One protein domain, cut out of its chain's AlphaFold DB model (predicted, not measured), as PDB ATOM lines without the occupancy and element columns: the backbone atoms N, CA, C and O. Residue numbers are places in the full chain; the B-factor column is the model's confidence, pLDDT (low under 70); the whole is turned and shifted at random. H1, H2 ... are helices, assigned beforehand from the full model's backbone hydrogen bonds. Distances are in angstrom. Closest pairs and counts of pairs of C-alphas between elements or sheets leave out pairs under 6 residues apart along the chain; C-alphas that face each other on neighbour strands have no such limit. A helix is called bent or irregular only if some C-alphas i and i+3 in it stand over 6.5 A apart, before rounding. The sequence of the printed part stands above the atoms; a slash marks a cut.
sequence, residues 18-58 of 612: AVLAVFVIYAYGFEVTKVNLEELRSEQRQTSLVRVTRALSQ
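AT A GLANCE: This is residues 18 to 58 of the 612 residues of the protein "Phosphonate ABC transporter inner membrane subunit" of Chloroflexi bacterium OLB14 (UniProt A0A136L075). The printed part is an open L with no packed core: H1, the link after it and the short helix H2 make the longer arm, and H3 turns off beyond H2 as the shorter arm. H1 and H3, the two long helices, lie toward the two ends with H2 between them, and no helix touches another. There are 41 residues with three named helices, in the order H1, H2, H3 along the chain, and no named strand; the class is all helix. The whole is extended, with a radius of gyration of the C-alphas of 16.1 A and spans of 48 by 20 by 14 A.

HOW THE PARTS SIT: H1, residues 18 to 32, and H3, residues 43 to 57, are the longest helices, with 15 residues each, and they are apart. H2, residues 37 to 41, follows H1 after a tight link of 4 residues, and these two are also apart. H2 and H3 are joined by a tight link of 1 residue, Ser 42. They are close but not clearly touching, with 2 pairs of C-alphas within 8 A; the closest C-alphas, those of Glu 39 and Arg 45, are 7.1 A apart, and the centres of the two helices are 14.2 A apart. In H1, H2 and H3 every O i to N i+4 pair is within hydrogen-bond range.

IN THESE COORDINATES: H1 begins with C-alpha 18 at (-29.501, -31.716, 29.933) and ends with C-alpha 32 at (-8.744, -32.766, 29.830), 20.8 A from it, with most of the change in x. H3 measures 20.9 A from C-alpha 43 at (4.289, -29.244, 8.231) to C-alpha 57 at (2.388, -49.537, 3.600), with most of the change in y. H2 has 5 residues, Leu 37 to Arg 41. No helix is bent or irregular.

THE WHOLE: The two C-alphas farthest apart are those of the first and last printed residues, Ala 18 and Gln 58, at 48.6 A. Residues 18 to 39 stand free, of which 18 to 32 belong to H1 and 37 to 39 to H2. Residues 41 to 48, of which 43 to 48 belong to H3, also stand free, and so do residues 50 to 58, of which 50 to 57 belong to H3. The printed part has no cut, and neither of its two links is long. The mean pLDDT of the printed part is 89.2, and no printed residue is under 70; the mean is 95 for H1, 82 for H2 and 87 for H3.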
ATOM      1  N   ALA A  18     -30.194 -30.433  30.041       93.88
ATOM      2  CA  ALA A  18     -29.501 -31.716  29.933       93.88
ATOM      3  C   ALA A  18     -28.513 -31.737  28.755       93.88
ATOM      4  O   ALA A  18     -27.384 -32.193  28.913       93.88
ATOM      5  N   VAL A  19     -28.901 -31.196  27.595       95.56
ATOM      6  CA  VAL A  19     -28.011 -31.066  26.429       95.56
ATOM      7  C   VAL A  19     -26.844 -30.132  26.741       95.56
ATOM      8  O   VAL A  19     -25.706 -30.458  26.421       95.56
ATOM      9  N   LEU A  20     -27.101 -29.007  27.413       96.00
ATOM     10  CA  LEU A  20     -26.058 -28.062  27.807       96.00
ATOM     11  C   LEU A  20     -25.090 -28.697  28.818       96.00
ATOM     12  O   LEU A  20     -23.882 -28.546  28.674       96.00
ATOM     13  N   ALA A  21     -25.587 -29.492  29.771       95.44
ATOM     14  CA  ALA A  21     -24.750 -30.256  30.695       95.44
ATOM     15  C   ALA A  21     -23.881 -31.301  29.971       95.44
ATOM     16  O   ALA A  21     -22.684 -31.389  30.240       95.44
ATOM     17  N   VAL A  22     -24.443 -32.051  29.014       95.81
ATOM     18  CA  VAL A  22     -23.673 -32.986  28.171       95.81
ATOM     19  C   VAL A  22     -22.613 -32.240  27.361       95.81
ATOM     20  O   VAL A  22     -21.477 -32.701  27.283       95.81
ATOM     21  N   PHE A  23     -22.949 -31.076  26.803       96.50
ATOM     22  CA  PHE A  23     -22.004 -30.251  26.058       96.50
ATOM     23  C   PHE A  23     -20.862 -29.745  26.944       96.50
ATOM     24  O   PHE A  23     -19.711 -29.821  26.535       96.50
ATOM     25  N   VAL A  24     -21.149 -29.301  28.172       96.19
ATOM     26  CA  VAL A  24     -20.119 -28.893  29.143       96.19
ATOM     27  C   VAL A  24     -19.219 -30.068  29.515       96.19
ATOM     28  O   VAL A  24     -18.003 -29.909  29.529       96.19
ATOM     29  N   ILE A  25     -19.779 -31.258  29.753       95.69
ATOM     30  CA  ILE A  25     -18.987 -32.471  30.014       95.69
ATOM     31  C   ILE A  25     -18.096 -32.799  28.810       95.69
ATOM     32  O   ILE A  25     -16.927 -33.133  28.985       95.69
ATOM     33  N   TYR A  26     -18.621 -32.679  27.589       94.62
ATOM     34  CA  TYR A  26     -17.867 -32.933  26.363       94.62
ATOM     35  C   TYR A  26     -16.756 -31.893  26.142       94.62
ATOM     36  O   TYR A  26     -15.629 -32.260  25.820       94.62
ATOM     37  N   ALA A  27     -17.042 -30.613  26.388       93.88
ATOM     38  CA  ALA A  27     -16.077 -29.519  26.306       93.88
ATOM     39  C   ALA A  27     -14.967 -29.661  27.359       93.88
ATOM     40  O   ALA A  27     -13.789 -29.562  27.026       93.88
ATOM     41  N   TYR A  28     -15.325 -29.988  28.604       94.75
ATOM     42  CA  TYR A  28     -14.352 -30.325  29.642       94.75
ATOM     43  C   TYR A  28     -13.526 -31.557  29.249       94.75
ATOM     44  O   TYR A  28     -12.315 -31.590  29.440       94.75
ATOM     45  N   GLY A  29     -14.156 -32.547  28.607       92.94
ATOM     46  CA  GLY A  29     -13.466 -33.681  28.000       92.94
ATOM     47  C   GLY A  29     -12.394 -33.252  26.996       92.94
ATOM     48  O   GLY A  29     -11.288 -33.784  27.046       92.94
ATOM     49  N   PHE A  30     -12.674 -32.271  26.131       93.19
ATOM     50  CA  PHE A  30     -11.707 -31.729  25.161       93.19
ATOM     51  C   PHE A  30     -10.512 -31.045  25.831       93.19
ATOM     52  O   PHE A  30      -9.377 -31.218  25.382       93.19
ATOM     53  N   GLU A  31     -10.748 -30.315  26.921       90.75
ATOM     54  CA  GLU A  31      -9.688 -29.677  27.705       90.75
ATOM     55  C   GLU A  31      -8.814 -30.718  28.422       90.75
ATOM     56  O   GLU A  31      -7.588 -30.709  28.285       90.75
ATOM     57  N   VAL A  32      -9.436 -31.683  29.108       93.00
ATOM     58  CA  VAL A  32      -8.744 -32.766  29.830       93.00
ATOM     59  C   VAL A  32      -7.925 -33.642  28.878       93.00
ATOM     60  O   VAL A  32      -6.811 -34.047  29.212       93.00
ATOM     61  N   THR A  33      -8.451 -33.923  27.684       91.69
ATOM     62  CA  THR A  33      -7.763 -34.727  26.659       91.69
ATOM     63  C   THR A  33      -6.791 -33.918  25.795       91.69
ATOM     64  O   THR A  33      -6.110 -34.508  24.958       91.69
ATOM     65  N   LYS A  34      -6.670 -32.599  26.025       89.25
ATOM     66  CA  LYS A  34      -5.753 -31.691  25.317       89.25
ATOM     67  C   LYS A  34      -5.846 -31.826  23.792       89.25
ATOM     68  O   LYS A  34      -4.826 -31.920  23.109       89.25
ATOM     69  N   VAL A  35      -7.062 -31.863  23.244       84.12
ATOM     70  CA  VAL A  35      -7.263 -32.019  21.793       84.12
ATOM     71  C   VAL A  35      -6.747 -30.776  21.066       84.12
ATOM     72  O   VAL A  35      -7.404 -29.739  21.053       84.12
ATOM     73  N   ASN A  36      -5.575 -30.890  20.439       82.38
ATOM     74  CA  ASN A  36      -4.966 -29.823  19.651       82.38
ATOM     75  C   ASN A  36      -4.901 -30.204  18.162       82.38
ATOM     76  O   ASN A  36      -4.045 -30.975  17.727       82.38
ATOM     77  N   LEU A  37      -5.813 -29.643  17.363       83.44
ATOM     78  CA  LEU A  37      -5.848 -29.860  15.912       83.44
ATOM     79  C   LEU A  37      -4.764 -29.071  15.161       83.44
ATOM     80  O   LEU A  37      -4.474 -29.384  14.008       83.44
ATOM     81  N   GLU A  38      -4.160 -28.062  15.784       83.31
ATOM     82  CA  GLU A  38      -3.131 -27.233  15.154       83.31
ATOM     83  C   GLU A  38      -1.819 -28.006  14.974       83.31
ATOM     84  O   GLU A  38      -1.217 -27.960  13.901       83.31
ATOM     85  N   GLU A  39      -1.442 -28.826  15.960       80.81
ATOM     86  CA  GLU A  39      -0.253 -29.686  15.892       80.81
ATOM     87  C   GLU A  39      -0.341 -30.704  14.741       80.81
ATOM     88  O   GLU A  39       0.645 -30.943  14.036       80.81
ATOM     89  N   LEU A  40      -1.538 -31.244  14.476       77.25
ATOM     90  CA  LEU A  40      -1.794 -32.146  13.345       77.25
ATOM     91  C   LEU A  40      -1.642 -31.458  11.981       77.25
ATOM     92  O   LEU A  40      -1.286 -32.118  11.004       77.25
ATOM     93  N   ARG A  41      -1.896 -30.146  11.902       83.69
ATOM     94  CA  ARG A  41      -1.743 -29.360  10.668       83.69
ATOM     95  C   ARG A  41      -0.321 -28.840  10.445       83.69
ATOM     96  O   ARG A  41      -0.068 -28.282   9.384       83.69
ATOM     97  N   SER A  42       0.594 -29.011  11.399       89.69
ATOM     98  CA  SER A  42       1.979 -28.555  11.249       89.69
ATOM     99  C   SER A  42       2.724 -29.326  10.147       89.69
ATOM    100  O   SER A  42       2.605 -30.550  10.031       89.69
ATOM    101  N   GLU A  43       3.537 -28.631   9.344       85.62
ATOM    102  CA  GLU A  43       4.289 -29.244   8.231       85.62
ATOM    103  C   GLU A  43       5.254 -30.347   8.710       85.62
ATOM    104  O   GLU A  43       5.389 -31.406   8.087       85.62
ATOM    105  N   GLN A  44       5.885 -30.155   9.873       85.12
ATOM    106  CA  GLN A  44       6.780 -31.144  10.481       85.12
ATOM    107  C   GLN A  44       6.040 -32.433  10.887       85.12
ATOM    108  O   GLN A  44       6.570 -33.545  10.753       85.12
ATOM    109  N   ARG A  45       4.790 -32.321  11.357       84.44
ATOM    110  CA  ARG A  45       3.973 -33.492  11.689       84.44
ATOM    111  C   ARG A  45       3.477 -34.192  10.434       84.44
ATOM    112  O   ARG A  45       3.549 -35.417  10.385       84.44
ATOM    113  N   GLN A  46       3.057 -33.453   9.409       85.38
ATOM    114  CA  GLN A  46       2.634 -34.029   8.129       85.38
ATOM    115  C   GLN A  46       3.759 -34.814   7.446       85.38
ATOM    116  O   GLN A  46       3.547 -35.950   7.027       85.38
ATOM    117  N   THR A  47       4.977 -34.273   7.407       86.12
ATOM    118  CA  THR A  47       6.142 -34.985   6.850       86.12
ATOM    119  C   THR A  47       6.465 -36.264   7.626       86.12
ATOM    120  O   THR A  47       6.726 -37.312   7.027       86.12
ATOM    121  N   SER A  48       6.379 -36.219   8.958       85.19
ATOM    122  CA  SER A  48       6.526 -37.403   9.814       85.19
ATOM    123  C   SER A  48       5.415 -38.430   9.572       85.19
ATOM    124  O   SER A  48       5.702 -39.618   9.436       85.19
ATOM    125  N   LEU A  49       4.161 -37.987   9.454       85.62
ATOM    126  CA  LEU A  49       3.013 -38.848   9.165       85.62
ATOM    127  C   LEU A  49       3.171 -39.544   7.817       85.62
ATOM    128  O   LEU A  49       3.020 -40.757   7.764       85.62
ATOM    129  N   VAL A  50       3.538 -38.817   6.758       88.56
ATOM    130  CA  VAL A  50       3.790 -39.391   5.425       88.56
ATOM    131  C   VAL A  50       4.910 -40.431   5.474       88.56
ATOM    132  O   VAL A  50       4.806 -41.482   4.842       88.56
ATOM    133  N   ARG A  51       5.977 -40.181   6.243       86.19
ATOM    134  CA  ARG A  51       7.065 -41.152   6.431       86.19
ATOM    135  C   ARG A  51       6.566 -42.430   7.108       86.19
ATOM    136  O   ARG A  51       6.863 -43.522   6.627       86.19
ATOM    137  N   VAL A  52       5.813 -42.295   8.199       87.62
ATOM    138  CA  VAL A  52       5.284 -43.432   8.964       87.62
ATOM    139  C   VAL A  52       4.259 -44.209   8.142       87.62
ATOM    140  O   VAL A  52       4.384 -45.421   8.026       87.62
ATOM    141  N   THR A  53       3.289 -43.545   7.510       88.62
ATOM    142  CA  THR A  53       2.267 -44.213   6.686       88.62
ATOM    143  C   THR A  53       2.881 -44.927   5.488       88.62
ATOM    144  O   THR A  53       2.521 -46.071   5.214       88.62
ATOM    145  N   ARG A  54       3.876 -44.321   4.826       89.62
ATOM    146  CA  ARG A  54       4.630 -44.984   3.755       89.62
ATOM    147  C   ARG A  54       5.368 -46.219   4.270       89.62
ATOM    148  O   ARG A  54       5.289 -47.268   3.638       89.62
ATOM    149  N   ALA A  55       6.039 -46.127   5.416       86.31
ATOM    150  CA  ALA A  55       6.713 -47.274   6.021       86.31
ATOM    151  C   ALA A  55       5.724 -48.388   6.412       86.31
ATOM    152  O   ALA A  55       5.996 -49.562   6.171       86.31
ATOM    153  N   LEU A  56       4.547 -48.028   6.933       89.44
ATOM    154  CA  LEU A  56       3.498 -48.991   7.262       89.44
ATOM    155  C   LEU A  56       2.934 -49.689   6.014       89.44
ATOM    156  O   LEU A  56       2.629 -50.876   6.068       89.44
ATOM    157  N   SER A  57       2.854 -48.984   4.881       91.38
ATOM    158  CA  SER A  57       2.388 -49.537   3.600       91.38
ATOM    159  C   SER A  57       3.383 -50.485   2.912       91.38
ATOM    160  O   SER A  57       3.000 -51.200   1.990       91.38
ATOM    161  N   GLN A  58       4.647 -50.508   3.349       89.88
ATOM    162  CA  GLN A  58       5.716 -51.341   2.783       89.88
ATOM    163  C   GLN A  58       6.257 -52.327   3.833       89.88
ATOM    164  O   GLN A  58       7.377 -52.141   4.332       89.88
TER     165      GLN A  58